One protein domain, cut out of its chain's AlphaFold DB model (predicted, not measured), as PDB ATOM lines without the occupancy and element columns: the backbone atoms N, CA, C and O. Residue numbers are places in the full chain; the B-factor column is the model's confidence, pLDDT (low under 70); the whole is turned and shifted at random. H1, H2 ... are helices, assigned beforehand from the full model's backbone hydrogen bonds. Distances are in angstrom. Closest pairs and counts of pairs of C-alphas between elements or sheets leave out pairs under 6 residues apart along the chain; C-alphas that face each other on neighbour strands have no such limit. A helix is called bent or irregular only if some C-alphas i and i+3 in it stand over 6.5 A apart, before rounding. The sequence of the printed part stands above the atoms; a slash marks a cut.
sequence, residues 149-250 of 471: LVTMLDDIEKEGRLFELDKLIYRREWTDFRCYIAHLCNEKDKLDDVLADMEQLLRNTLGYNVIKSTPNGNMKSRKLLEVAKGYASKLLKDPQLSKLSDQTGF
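Overview. This is residues 149 to 250 of the 471 residues of the protein "Ski2-like helicase" of Clostridium sp. C105KSO14 (UniProt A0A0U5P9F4). A long helix, H6, runs like a spine through this domain, with H2 and H4 beside it on opposite sides and H3 crossing its later part. H5 packs on the first turns of H6, H1 packs on H5, and at the far end of the long shape H7 packs across H3. The 102 printed residues hold seven named helices, H1 to H7 in order along the chain, and no named strand; the class is all helix, with mostly crossed packing. The whole is compact, with a radius of gyration of the C-alphas of 13.5 A, yet elongated in outline, spanning 39 by 24 by 19 A.

Arrangement. Start at H6, residues 217 to 235, the hub that touches four other helices. H2, residues 162 to 168, touches it at a shallow tilt of 24 degrees, the same way; the closest C-alphas, of Asp 166 and Val 227, are 5.2 A apart. Look next at H4, residues 191 to 204, which touches residues 225 to 233 of H6 at a tilt of 37 degrees, only just steep, opposite ways; the closest C-alphas are those of Leu 191 and Ser 233, 6.6 A. H3, residues 172 to 187, touches H6 with residues 181 to 185 alone, at a steep tilt of 61 degrees, closest at the C-alphas of Ile 181 and Ala 232, 6.3 A. H3 also touches H4, where the closest C-alphas, of Leu 184 and Val 194, are 5.6 A apart. H5, residues 206 to 213, touches residues 217 to 221 of H6, closest at the C-alphas of Ile 211 and Gly 217, 4.8 A. H1, residues 149 to 158, touches H5 at a tilt of 32 degrees, only just shallow, with the C-alphas of Val 150 and Gly 207 closest at 5.8 A. H7, residues 239 to 248, touches residues 179 to 186 of H3, closest at the C-alphas of Ala 182 and Ser 242, 4.7 A; H7 and H5 are apart. In H1, H4, H5 and H7 every O i to N i+4 pair is within hydrogen-bond range, against 10 of 12 in H3, 14 of 15 in H6 and 1 of 3 in H2, where 3 of 4 O i to N i+3 pairs are.

Along the chain. Find C-alpha 217 at (42.345, 72.006, 80.454); from there H6 runs 27.0 A to C-alpha 235 at (59.564, 92.687, 82.346). H3 measures 24.0 A and H4 19.8 A. H1 and H7 are each 14.4 A, H5 10.9 A and H2 8.9 A. H2 and H3 are irregular: C-alphas 163 and 166 are 7.6 A apart, and C-alphas 173 and 176 7.5 A. H7 ends at C-alpha 248, (69.243, 87.252, 93.528).

Size, cuts and confidence. The two C-alphas farthest apart are those of Pro 215 and Gln 240, at 40.2 A. The printed part has no cut, and the six links between successive helices are tight. The mean pLDDT of the printed part is 80.6; look for values under 70 at residue 149, residues 201 to 213 and residue 215.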
ATOM      1  N   LEU A 149      51.944  73.860  90.286       69.50
ATOM      2  CA  LEU A 149      51.253  74.750  89.351       69.50
ATOM      3  C   LEU A 149      49.851  74.237  88.971       69.50
ATOM      4  O   LEU A 149      48.925  75.028  88.827       69.50
ATOM      5  N   VAL A 150      49.688  72.918  88.831       71.19
ATOM      6  CA  VAL A 150      48.399  72.276  88.519       71.19
ATOM      7  C   VAL A 150      47.451  72.401  89.698       71.19
ATOM      8  O   VAL A 150      46.329  72.850  89.513       71.19
ATOM      9  N   THR A 151      47.926  72.090  90.907       74.69
ATOM     10  CA  THR A 151      47.129  72.241  92.130       74.69
ATOM     11  C   THR A 151      46.638  73.679  92.287       74.69
ATOM     12  O   THR A 151      45.453  73.906  92.490       74.69
ATOM     13  N   MET A 152      47.526  74.660  92.094       76.69
ATOM     14  CA  MET A 152      47.166  76.077  92.184       76.69
ATOM     15  C   MET A 152      46.127  76.498  91.133       76.69
ATOM     16  O   MET A 152      45.235  77.285  91.439       76.69
ATOM     17  N   LEU A 153      46.217  75.986  89.901       80.00
ATOM     18  CA  LEU A 153      45.237  76.275  88.847       80.00
ATOM     19  C   LEU A 153      43.888  75.589  89.085       80.00
ATOM     20  O   LEU A 153      42.850  76.186  88.798       80.00
ATOM     21  N   ASP A 154      43.894  74.362  89.601       80.25
ATOM     22  CA  ASP A 154      42.678  73.627  89.952       80.25
ATOM     23  C   ASP A 154      41.937  74.297  91.113       80.25
ATOM     24  O   ASP A 154      40.712  74.400  91.078       80.25
ATOM     25  N   ASP A 155      42.659  74.795  92.116       81.94
ATOM     26  CA  ASP A 155      42.059  75.494  93.255       81.94
ATOM     27  C   ASP A 155      41.434  76.833  92.824       81.94
ATOM     28  O   ASP A 155      40.279  77.107  93.149       81.94
ATOM     29  N   ILE A 156      42.125  77.619  91.989       84.38
ATOM     30  CA  ILE A 156      41.580  78.869  91.425       84.38
ATOM     31  C   ILE A 156      40.344  78.610  90.551       84.38
ATOM     32  O   ILE A 156      39.403  79.409  90.548       84.38
ATOM     33  N   GLU A 157      40.335  77.514  89.788       82.38
ATOM     34  CA  GLU A 157      39.162  77.123  89.009       82.38
ATOM     35  C   GLU A 157      37.982  76.755  89.909       82.38
ATOM     36  O   GLU A 157      36.875  77.230  89.657       82.38
ATOM     37  N   LYS A 158      38.200  75.947  90.954       83.81
ATOM     38  CA  LYS A 158      37.145  75.580  91.915       83.81
ATOM     39  C   LYS A 158      36.550  76.803  92.608       83.81
ATOM     40  O   LYS A 158      35.358  76.813  92.895       83.81
ATOM     41  N   GLU A 159      37.357  77.836  92.840       85.06
ATOM     42  CA  GLU A 159      36.898  79.129  93.360       85.06
ATOM     43  C   GLU A 159      36.119  79.966  92.323       85.06
ATOM     44  O   GLU A 159      35.539  80.988  92.679       85.06
ATOM     45  N   GLY A 160      36.099  79.574  91.043       84.44
ATOM     46  CA  GLY A 160      35.462  80.330  89.959       84.44
ATOM     47  C   GLY A 160      36.253  81.566  89.515       84.44
ATOM     48  O   GLY A 160      35.714  82.439  88.839       84.44
ATOM     49  N   ARG A 161      37.540  81.657  89.876       87.62
ATOM     50  CA  ARG A 161      38.360  82.877  89.754       87.62
ATOM     51  C   ARG A 161      39.426  82.808  88.671       87.62
ATOM     52  O   ARG A 161      40.330  83.638  88.629       87.62
ATOM     53  N   LEU A 162      39.316  81.845  87.757       84.88
ATOM     54  CA  LEU A 162      40.280  81.657  86.667       84.88
ATOM     55  C   LEU A 162      40.456  82.923  85.810       84.88
ATOM     56  O   LEU A 162      41.548  83.202  85.320       84.88
ATOM     57  N   PHE A 163      39.406  83.733  85.668       85.94
ATOM     58  CA  PHE A 163      39.458  84.992  84.920       85.94
ATOM     59  C   PHE A 163      40.229  86.113  85.634       85.94
ATOM     60  O   PHE A 163      40.662  87.039  84.958       85.94
ATOM     61  N   GLU A 164      40.449  86.006  86.948       89.69
ATOM     62  CA  GLU A 164      41.252  86.939  87.756       89.69
ATOM     63  C   GLU A 164      42.734  86.534  87.833       89.69
ATOM     64  O   GLU A 164      43.495  87.115  88.610       89.69
ATOM     65  N   LEU A 165      43.163  85.513  87.078       86.94
ATOM     66  CA  LEU A 165      44.510  84.950  87.193       86.94
ATOM     67  C   LEU A 165      45.616  86.008  87.018       86.94
ATOM     68  O   LEU A 165      46.639  85.927  87.689       86.94
ATOM     69  N   ASP A 166      45.384  87.045  86.211       87.75
ATOM     70  CA  ASP A 166      46.288  88.190  86.026       87.75
ATOM     71  C   ASP A 166      46.596  88.949  87.327       87.75
ATOM     72  O   ASP A 166      47.688  89.496  87.478       87.75
ATOM     73  N   LYS A 167      45.665  88.947  88.285       88.94
ATOM     74  CA  LYS A 167      45.843  89.518  89.628       88.94
ATOM     75  C   LYS A 167      46.369  88.477  90.613       88.94
ATOM     76  O   LYS A 167      47.157  88.801  91.499       88.94
ATOM     77  N   LEU A 168      45.935  87.226  90.468       88.25
ATOM     78  CA  LEU A 168      46.282  86.136  91.383       88.25
ATOM     79  C   LEU A 168      47.747  85.710  91.265       88.25
ATOM     80  O   LEU A 168      48.326  85.314  92.276       88.25
ATOM     81  N   ILE A 169      48.376  85.872  90.092       88.12
ATOM     82  CA  ILE A 169      49.804  85.573  89.918       88.12
ATOM     83  C   ILE A 169      50.726  86.408  90.807       88.12
ATOM     84  O   ILE A 169      51.888  86.054  90.928       88.12
ATOM     85  N   TYR A 170      50.250  87.484  91.438       88.69
ATOM     86  CA  TYR A 170      51.033  88.290  92.382       88.69
ATOM     87  C   TYR A 170      50.976  87.769  93.825       88.69
ATOM     88  O   TYR A 170      51.642  88.309  94.709       88.69
ATOM     89  N   ARG A 171      50.199  86.713  94.090       84.50
ATOM     90  CA  ARG A 171      50.206  86.049  95.395       84.50
ATOM     91  C   ARG A 171      51.509  85.278  95.619       84.50
ATOM     92  O   ARG A 171      52.256  84.970  94.685       84.50
ATOM     93  N   ARG A 172      51.786  84.965  96.886       74.62
ATOM     94  CA  ARG A 172      53.050  84.354  97.328       74.62
ATOM     95  C   ARG A 172      53.271  82.971  96.716       74.62
ATOM     96  O   ARG A 172      54.392  82.616  96.379       74.62
ATOM     97  N   GLU A 173      52.210  82.197  96.553       75.81
ATOM     98  CA  GLU A 173      52.252  80.863  95.964       75.81
ATOM     99  C   GLU A 173      52.732  80.861  94.499       75.81
ATOM    100  O   GLU A 173      53.277  79.855  94.057       75.81
ATOM    101  N   TRP A 174      52.613  81.991  93.788       81.88
ATOM    102  CA  TRP A 174      53.023  82.174  92.388       81.88
ATOM    103  C   TRP A 174      54.430  82.771  92.214       81.88
ATOM    104  O   TRP A 174      54.837  83.034  91.085       81.88
ATOM    105  N   THR A 175      55.182  83.000  93.297       78.69
ATOM    106  CA  THR A 175      56.523  83.614  93.223       78.69
ATOM    107  C   THR A 175      57.467  82.834  92.310       78.69
ATOM    108  O   THR A 175      58.050  83.434  91.414       78.69
ATOM    109  N   ASP A 176      57.527  81.507  92.450       74.75
ATOM    110  CA  ASP A 176      58.400  80.649  91.635       74.75
ATOM    111  C   ASP A 176      58.081  80.777  90.133       74.75
ATOM    112  O   ASP A 176      58.976  80.814  89.291       74.75
ATOM    113  N   PHE A 177      56.795  80.924  89.792       80.25
ATOM    114  CA  PHE A 177      56.344  81.141  88.417       80.25
ATOM    115  C   PHE A 177      56.784  82.506  87.870       80.25
ATOM    116  O   PHE A 177      57.198  82.601  86.716       80.25
ATOM    117  N   ARG A 178      56.732  83.565  88.689       87.94
ATOM    118  CA  ARG A 178      57.183  84.909  88.290       87.94
ATOM    119  C   ARG A 178      58.702  84.985  88.125       87.94
ATOM    120  O   ARG A 178      59.152  85.529  87.119       87.94
ATOM    121  N   CYS A 179      59.474  84.406  89.048       76.69
ATOM    122  CA  CYS A 179      60.935  84.311  88.928       76.69
ATOM    123  C   CYS A 179      61.337  83.549  87.660       76.69
ATOM    124  O   CYS A 179      62.234  83.965  86.940       76.69
ATOM    125  N   TYR A 180      60.618  82.474  87.336       78.75
ATOM    126  CA  TYR A 180      60.865  81.719  86.113       78.75
ATOM    127  C   TYR A 180      60.629  82.540  84.832       78.75
ATOM    128  O   TYR A 180      61.427  82.471  83.901       78.75
ATOM    129  N   ILE A 181      59.565  83.350  84.768       84.06
ATOM    130  CA  ILE A 181      59.356  84.243  83.615       84.06
ATOM    131  C   ILE A 181      60.468  85.298  83.540       84.06
ATOM    132  O   ILE A 181      60.935  85.601  82.444       84.06
ATOM    133  N   ALA A 182      60.909  85.836  84.682       84.56
ATOM    134  CA  ALA A 182      62.019  86.785  84.731       84.56
ATOM    135  C   ALA A 182      63.313  86.185  84.165       84.56
ATOM    136  O   ALA A 182      63.973  86.843  83.364       84.56
ATOM    137  N   HIS A 183      63.585  84.918  84.476       76.06
ATOM    138  CA  HIS A 183      64.706  84.171  83.919       76.06
ATOM    139  C   HIS A 183      64.660  84.068  82.396       76.06
ATOM    140  O   HIS A 183      65.606  84.464  81.717       76.06
ATOM    141  N   LEU A 184      63.519  83.660  81.833       81.44
ATOM    142  CA  LEU A 184      63.361  83.615  80.376       81.44
ATOM    143  C   LEU A 184      63.522  85.002  79.731       81.44
ATOM    144  O   LEU A 184      64.128  85.124  78.671       81.44
ATOM    145  N   CYS A 185      63.010  86.056  80.373       85.44
ATOM    146  CA  CYS A 185      63.179  87.435  79.907       85.44
ATOM    147  C   CYS A 185      64.621  87.955  80.019       85.44
ATOM    148  O   CYS A 185      64.945  88.940  79.364       85.44
ATOM    149  N   ASN A 186      65.461  87.360  80.866       82.81
ATOM    150  CA  ASN A 186      66.881  87.694  80.969       82.81
ATOM    151  C   ASN A 186      67.717  86.929  79.925       82.81
ATOM    152  O   ASN A 186      68.722  87.447  79.447       82.81
ATOM    153  N   GLU A 187      67.296  85.722  79.538       81.06
ATOM    154  CA  GLU A 187      67.948  84.945  78.474       81.06
ATOM    155  C   GLU A 187      67.569  85.402  77.058       81.06
ATOM    156  O   GLU A 187      68.333  85.182  76.114       81.06
ATOM    157  N   LYS A 188      66.383  86.000  76.886       82.06
ATOM    158  CA  LYS A 188      65.818  86.342  75.574       82.06
ATOM    159  C   LYS A 188      65.324  87.783  75.537       82.06
ATOM    160  O   LYS A 188      64.463  88.180  76.316       82.06
ATOM    161  N   ASP A 189      65.755  88.516  74.515       77.06
ATOM    162  CA  ASP A 189      65.361  89.917  74.314       77.06
ATOM    163  C   ASP A 189      63.998  90.084  73.616       77.06
ATOM    164  O   ASP A 189      63.435  91.182  73.578       77.06
ATOM    165  N   LYS A 190      63.449  89.013  73.024       86.38
ATOM    166  CA  LYS A 190      62.194  89.050  72.260       86.38
ATOM    167  C   LYS A 190      61.086  88.291  72.973       86.38
ATOM    168  O   LYS A 190      61.239  87.128  73.332       86.38
ATOM    169  N   LEU A 191      59.922  88.931  73.078       85.38
ATOM    170  CA  LEU A 191      58.732  88.352  73.703       85.38
ATOM    171  C   LEU A 191      58.301  87.033  73.051       85.38
ATOM    172  O   LEU A 191      57.911  86.113  73.761       85.38
ATOM    173  N   ASP A 192      58.370  86.934  71.724       85.56
ATOM    174  CA  ASP A 192      57.950  85.720  71.018       85.56
ATOM    175  C   ASP A 192      58.859  84.527  71.344       85.56
ATOM    176  O   ASP A 192      58.357  83.422  71.546       85.56
ATOM    177  N   ASP A 193      60.165  84.762  71.504       84.50
ATOM    178  CA  ASP A 193      61.131  83.729  71.897       84.50
ATOM    179  C   ASP A 193      60.892  83.281  73.353       84.50
ATOM    180  O   ASP A 193      60.845  82.084  73.633       84.50
ATOM    181  N   VAL A 194      60.639  84.231  74.268       83.19
ATOM    182  CA  VAL A 194      60.257  83.940  75.669       83.19
ATOM    183  C   VAL A 194      59.000  83.070  75.729       83.19
ATOM    184  O   VAL A 194      58.930  82.109  76.496       83.19
ATOM    185  N   LEU A 195      57.982  83.409  74.935       83.56
ATOM    186  CA  LEU A 195      56.707  82.696  74.932       83.56
ATOM    187  C   LEU A 195      56.816  81.303  74.324       83.56
ATOM    188  O   LEU A 195      56.195  80.379  74.852       83.56
ATOM    189  N   ALA A 196      57.598  81.150  73.255       82.06
ATOM    190  CA  ALA A 196      57.858  79.856  72.640       82.06
ATOM    191  C   ALA A 196      58.544  78.903  73.632       82.06
ATOM    192  O   ALA A 196      58.046  77.796  73.856       82.06
ATOM    193  N   ASP A 197      59.607  79.363  74.301       76.38
ATOM    194  CA  ASP A 197      60.350  78.560  75.279       76.38
ATOM    195  C   ASP A 197      59.489  78.235  76.508       76.38
ATOM    196  O   ASP A 197      59.456  77.092  76.972       76.38
ATOM    197  N   MET A 198      58.710  79.200  77.003       78.00
ATOM    198  CA  MET A 198      57.774  78.967  78.101       78.00
ATOM    199  C   MET A 198      56.705  77.933  77.737       78.00
ATOM    200  O   MET A 198      56.419  77.037  78.533       78.00
ATOM    201  N   GLU A 199      56.088  78.046  76.559       76.00
ATOM    202  CA  GLU A 199      55.064  77.103  76.117       76.00
ATOM    203  C   GLU A 199      55.650  75.697  75.930       76.00
ATOM    204  O   GLU A 199      55.036  74.713  76.353       76.00
ATOM    205  N   GLN A 200      56.843  75.596  75.343       72.62
ATOM    206  CA  GLN A 200      57.558  74.337  75.165       72.62
ATOM    207  C   GLN A 200      57.909  73.689  76.509       72.62
ATOM    208  O   GLN A 200      57.650  72.501  76.708       72.62
ATOM    209  N   LEU A 201      58.424  74.461  77.466       66.56
ATOM    210  CA  LEU A 201      58.763  73.959  78.796       66.56
ATOM    211  C   LEU A 201      57.522  73.562  79.591       66.56
ATOM    212  O   LEU A 201      57.504  72.474  80.166       66.56
ATOM    213  N   LEU A 202      56.447  74.356  79.543       66.62
ATOM    214  CA  LEU A 202      55.163  73.973  80.130       66.62
ATOM    215  C   LEU A 202      54.685  72.644  79.538       66.62
ATOM    216  O   LEU A 202      54.409  71.729  80.309       66.62
ATOM    217  N   ARG A 203      54.687  72.479  78.208       67.75
ATOM    218  CA  ARG A 203      54.323  71.222  77.517       67.75
ATOM    219  C   ARG A 203      55.169  70.019  77.938       67.75
ATOM    220  O   ARG A 203      54.642  68.907  77.995       67.75
ATOM    221  N   ASN A 204      56.434  70.247  78.272       63.97
ATOM    222  CA  ASN A 204      57.348  69.213  78.750       63.97
ATOM    223  C   ASN A 204      57.128  68.847  80.229       63.97
ATOM    224  O   ASN A 204      57.639  67.826  80.688       63.97
ATOM    225  N   THR A 205      56.343  69.622  80.988       62.00
ATOM    226  CA  THR A 205      55.975  69.247  82.358       62.00
ATOM    227  C   THR A 205      54.825  68.239  82.380       62.00
ATOM    228  O   THR A 205      53.794  68.417  81.726       62.00
ATOM    229  N   LEU A 206      54.945  67.210  83.229       54.81
ATOM    230  CA  LEU A 206      53.858  66.261  83.518       54.81
ATOM    231  C   LEU A 206      52.563  66.998  83.907       54.81
ATOM    232  O   LEU A 206      51.469  66.601  83.519       54.81
ATOM    233  N   GLY A 207      52.699  68.121  84.621       59.75
ATOM    234  CA  GLY A 207      51.579  68.931  85.079       59.75
ATOM    235  C   GLY A 207      50.747  69.561  83.962       59.75
ATOM    236  O   GLY A 207      49.526  69.571  84.047       59.75
ATOM    237  N   TYR A 208      51.366  70.043  82.888       65.00
ATOM    238  CA  TYR A 208      50.630  70.655  81.779       65.00
ATOM    239  C   TYR A 208      49.860  69.627  80.943       65.00
ATOM    240  O   TYR A 208      48.749  69.906  80.490       65.00
ATOM    241  N   ASN A 209      50.411  68.421  80.788       64.56
ATOM    242  CA  ASN A 209      49.705  67.306  80.152       64.56
ATOM    243  C   ASN A 209      48.506  66.856  80.998       64.56
ATOM    244  O   ASN A 209      47.421  66.637  80.458       64.56
ATOM    245  N   VAL A 210      48.665  66.833  82.327       64.88
ATOM    246  CA  VAL A 210      47.559  66.604  83.267       64.88
ATOM    247  C   VAL A 210      46.507  67.713  83.155       64.88
ATOM    248  O   VAL A 210      45.334  67.390  82.980       64.88
ATOM    249  N   ILE A 211      46.894  68.997  83.143       69.25
ATOM    250  CA  ILE A 211      45.959  70.125  82.956       69.25
ATOM    251  C   ILE A 211      45.150  69.928  81.678       69.25
ATOM    252  O   ILE A 211      43.924  69.956  81.747       69.25
ATOM    253  N   LYS A 212      45.799  69.667  80.536       69.25
ATOM    254  CA  LYS A 212      45.122  69.466  79.243       69.25
ATOM    255  C   LYS A 212      44.126  68.309  79.241       69.25
ATOM    256  O   LYS A 212      43.141  68.387  78.515       69.25
ATOM    257  N   SER A 213      44.364  67.275  80.044       69.19
ATOM    258  CA  SER A 213      43.457  66.130  80.177       69.19
ATOM    259  C   SER A 213      42.216  66.400  81.045       69.19
ATOM    260  O   SER A 213      41.308  65.573  81.076       69.19
ATOM    261  N   THR A 214      42.140  67.551  81.730       72.06
ATOM    262  CA  THR A 214      40.963  67.935  82.533       72.06
ATOM    263  C   THR A 214      39.838  68.541  81.675       72.06
ATOM    264  O   THR A 214      40.128  69.125  80.626       72.06
ATOM    265  N   PRO A 215      38.560  68.491  82.120       67.56
ATOM    266  CA  PRO A 215      37.402  69.002  81.366       67.56
ATOM    267  C   PRO A 215      37.505  70.465  80.891       67.56
ATOM    268  O   PRO A 215      36.881  70.828  79.900       67.56
ATOM    269  N   ASN A 216      38.352  71.281  81.534       75.44
ATOM    270  CA  ASN A 216      38.626  72.685  81.192       75.44
ATOM    271  C   ASN A 216      40.111  72.965  80.891       75.44
ATOM    272  O   ASN A 216      40.559  74.117  80.885       75.44
ATOM    273  N   GLY A 217      40.896  71.923  80.616       74.81
ATOM    274  CA  GLY A 217      42.345  72.006  80.454       74.81
ATOM    275  C   GLY A 217      42.810  73.034  79.431       74.81
ATOM    276  O   GLY A 217      43.696  73.841  79.702       74.81
ATOM    277  N   ASN A 218      42.145  73.072  78.275       79.00
ATOM    278  CA  ASN A 218      42.450  74.033  77.215       79.00
ATOM    279  C   ASN A 218      42.207  75.490  77.642       79.00
ATOM    280  O   ASN A 218      42.953  76.381  77.231       79.00
ATOM    281  N   MET A 219      41.188  75.746  78.469       82.56
ATOM    282  CA  MET A 219      40.901  77.083  78.994       82.56
ATOM    283  C   MET A 219      41.969  77.510  80.007       82.56
ATOM    284  O   MET A 219      42.519  78.605  79.881       82.56
ATOM    285  N   LYS A 220      42.321  76.625  80.950       81.12
ATOM    286  CA  LYS A 220      43.380  76.858  81.946       81.12
ATOM    287  C   LYS A 220      44.725  77.147  81.295       81.12
ATOM    288  O   LYS A 220      45.350  78.158  81.604       81.12
ATOM    289  N   SER A 221      45.147  76.298  80.356       79.19
ATOM    290  CA  SER A 221      46.410  76.474  79.633       79.19
ATOM    291  C   SER A 221      46.443  77.797  78.874       79.19
ATOM    292  O   SER A 221      47.439  78.510  78.949       79.19
ATOM    293  N   ARG A 222      45.354  78.164  78.183       84.38
ATOM    294  CA  ARG A 222      45.277  79.443  77.464       84.38
ATOM    295  C   ARG A 222      45.396  80.628  78.416       84.38
ATOM    296  O   ARG A 222      46.167  81.540  78.138       84.38
ATOM    297  N   LYS A 223      44.669  80.605  79.536       87.44
ATOM    298  CA  LYS A 223      44.684  81.717  80.490       87.44
ATOM    299  C   LYS A 223      46.040  81.865  81.179       87.44
ATOM    300  O   LYS A 223      46.509  82.984  81.355       87.44
ATOM    301  N   LEU A 224      46.703  80.751  81.494       84.94
ATOM    302  CA  LEU A 224      48.068  80.756  82.020       84.94
ATOM    303  C   LEU A 224      49.051  81.416  81.038       84.94
ATOM    304  O   LEU A 224      49.809  82.296  81.441       84.94
ATOM    305  N   LEU A 225      49.010  81.032  79.756       85.56
ATOM    306  CA  LEU A 225      49.862  81.623  78.715       85.56
ATOM    307  C   LEU A 225      49.569  83.121  78.515       85.56
ATOM    308  O   LEU A 225      50.495  83.911  78.356       85.56
ATOM    309  N   GLU A 226      48.297  83.526  78.553       89.56
ATOM    310  CA  GLU A 226      47.878  84.930  78.432       89.56
ATOM    311  C   GLU A 226      48.448  85.792  79.566       89.56
ATOM    312  O   GLU A 226      49.031  86.852  79.320       89.56
ATOM    313  N   VAL A 227      48.328  85.323  80.809       89.56
ATOM    314  CA  VAL A 227      48.848  86.035  81.982       89.56
ATOM    315  C   VAL A 227      50.371  86.103  81.948       89.56
ATOM    316  O   VAL A 227      50.945  87.163  82.200       89.56
ATOM    317  N   ALA A 228      51.028  85.009  81.570       86.88
ATOM    318  CA  ALA A 228      52.473  84.986  81.434       86.88
ATOM    319  C   ALA A 228      52.973  85.938  80.341       86.88
ATOM    320  O   ALA A 228      53.922  86.682  80.571       86.88
ATOM    321  N   LYS A 229      52.283  86.003  79.195       90.38
ATOM    322  CA  LYS A 229      52.545  86.998  78.146       90.38
ATOM    323  C   LYS A 229      52.416  88.418  78.671       90.38
ATOM    324  O   LYS A 229      53.298  89.240  78.418       90.38
ATOM    325  N   GLY A 230      51.344  88.708  79.404       91.06
ATOM    326  CA  GLY A 230      51.142  90.013  80.028       91.06
ATOM    327  C   GLY A 230      52.265  90.375  81.001       91.06
ATOM    328  O   GLY A 230      52.704  91.524  81.029       91.06
ATOM    329  N   TYR A 231      52.761  89.400  81.763       91.00
ATOM    330  CA  TYR A 231      53.852  89.583  82.716       91.00
ATOM    331  C   TYR A 231      55.215  89.774  82.029       91.00
ATOM    332  O   TYR A 231      55.868  90.792  82.253       91.00
ATOM    333  N   ALA A 232      55.594  88.881  81.110       89.44
ATOM    334  CA  ALA A 232      56.828  88.967  80.324       89.44
ATOM    335  C   ALA A 232      56.924  90.287  79.541       89.44
ATOM    336  O   ALA A 232      57.958  90.950  79.541       89.44
ATOM    337  N   SER A 233      55.810  90.739  78.952       91.06
ATOM    338  CA  SER A 233      55.746  92.024  78.239       91.06
ATOM    339  C   SER A 233      56.045  93.230  79.134       91.06
ATOM    340  O   SER A 233      56.471  94.269  78.632       91.06
ATOM    341  N   LYS A 234      55.778  93.138  80.444       90.94
ATOM    342  CA  LYS A 234      56.149  94.181  81.411       90.94
ATOM    343  C   LYS A 234      57.637  94.099  81.742       90.94
ATOM    344  O   LYS A 234      58.290  95.134  81.738       90.94
ATOM    345  N   LEU A 235      58.160  92.896  81.981       89.69
ATOM    346  CA  LEU A 235      59.564  92.687  82.346       89.69
ATOM    347  C   LEU A 235      60.536  93.063  81.227       89.69
ATOM    348  O   LEU A 235      61.543  93.705  81.491       89.69
ATOM    349  N   LEU A 236      60.204  92.776  79.968       88.25
ATOM    350  CA  LEU A 236      61.040  93.163  78.825       88.25
ATOM    351  C   LEU A 236      61.176  94.688  78.646       88.25
ATOM    352  O   LEU A 236      62.067  95.143  77.935       88.25
ATOM    353  N   LYS A 237      60.320  95.496  79.291       89.94
ATOM    354  CA  LYS A 237      60.465  96.964  79.320       89.94
ATOM    355  C   LYS A 237      61.500  97.440  80.339       89.94
ATOM    356  O   LYS A 237      61.947  98.578  80.240       89.94
ATOM    357  N   ASP A 238      61.856  96.594  81.301       87.44
ATOM    358  CA  ASP A 238      62.865  96.859  82.322       87.44
ATOM    359  C   ASP A 238      63.808  95.644  82.459       87.44
ATOM    360  O   ASP A 238      63.684  94.846  83.392       87.44
ATOM    361  N   PRO A 239      64.767  95.478  81.524       86.00
ATOM    362  CA  PRO A 239      65.673  94.327  81.522       86.00
ATOM    363  C   PRO A 239      66.538  94.224  82.784       86.00
ATOM    364  O   PRO A 239      66.973  93.132  83.154       86.00
ATOM    365  N   GLN A 240      66.787  95.348  83.471       86.62
ATOM    366  CA  GLN A 240      67.542  95.338  84.725       86.62
ATOM    367  C   GLN A 240      66.801  94.555  85.806       86.62
ATOM    368  O   GLN A 240      67.432  93.828  86.574       86.62
ATOM    369  N   LEU A 241      65.473  94.657  85.837       88.25
ATOM    370  CA  LEU A 241      64.647  93.962  86.810       88.25
ATOM    371  C   LEU A 241      64.727  92.439  86.655       88.25
ATOM    372  O   LEU A 241      64.890  91.736  87.651       88.25
ATOM    373  N   SER A 242      64.684  91.940  85.416       85.12
ATOM    374  CA  SER A 242      64.850  90.513  85.102       85.12
ATOM    375  C   SER A 242      66.239  90.011  85.488       85.12
ATOM    376  O   SER A 242      66.369  89.018  86.199       85.12
ATOM    377  N   LYS A 243      67.289  90.754  85.114       85.50
ATOM    378  CA  LYS A 243      68.676  90.408  85.451       85.50
ATOM    379  C   LYS A 243      68.903  90.320  86.961       85.50
ATOM    380  O   LYS A 243      69.574  89.409  87.439       85.50
ATOM    381  N   LEU A 244      68.363  91.271  87.721       85.44
ATOM    382  CA  LEU A 244      68.490  91.293  89.179       85.44
ATOM    383  C   LEU A 244      67.639  90.212  89.849       85.44
ATOM    384  O   LEU A 244      68.077  89.639  90.848       85.44
ATOM    385  N   SER A 245      66.465  89.902  89.295       82.81
ATOM    386  CA  SER A 245      65.647  88.764  89.727       82.81
ATOM    387  C   SER A 245      66.443  87.463  89.608       82.81
ATOM    388  O   SER A 245      66.573  86.756  90.600       82.81
ATOM    389  N   ASP A 246      67.112  87.216  88.481       75.75
ATOM    390  CA  ASP A 246      67.949  86.022  88.286       75.75
ATOM    391  C   ASP A 246      69.161  85.971  89.215       75.75
ATOM    392  O   ASP A 246      69.456  84.950  89.832       75.75
ATOM    393  N   GLN A 247      69.875  87.090  89.346       81.50
ATOM    394  CA  GLN A 247      71.090  87.151  90.160       81.50
ATOM    395  C   GLN A 247      70.831  87.008  91.660       81.50
ATOM    396  O   GLN A 247      71.763  86.700  92.413       81.50
ATOM    397  N   THR A 248      69.618  87.314  92.112       82.12
ATOM    398  CA  THR A 248      69.243  87.252  93.528       82.12
ATOM    399  C   THR A 248      68.299  86.096  93.826       82.12
ATOM    400  O   THR A 248      68.266  85.658  94.961       82.12
ATOM    401  N   GLY A 249      67.535  85.589  92.864       78.62
ATOM    402  CA  GLY A 249      66.432  84.655  93.095       78.62
ATOM    403  C   GLY A 249      65.165  85.302  93.680       78.62
ATOM    404  O   GLY A 249      64.213  84.584  93.990       78.62
ATOM    405  N   PHE A 250      65.118  86.629  93.853       86.00
ATOM    406  CA  PHE A 250      63.898  87.338  94.256       86.00
ATOM    407  C   PHE A 250      62.980  87.578  93.069       86.00
ATOM    408  O   PHE A 250      63.446  87.793  91.954       86.00
TER     409      PHE A 250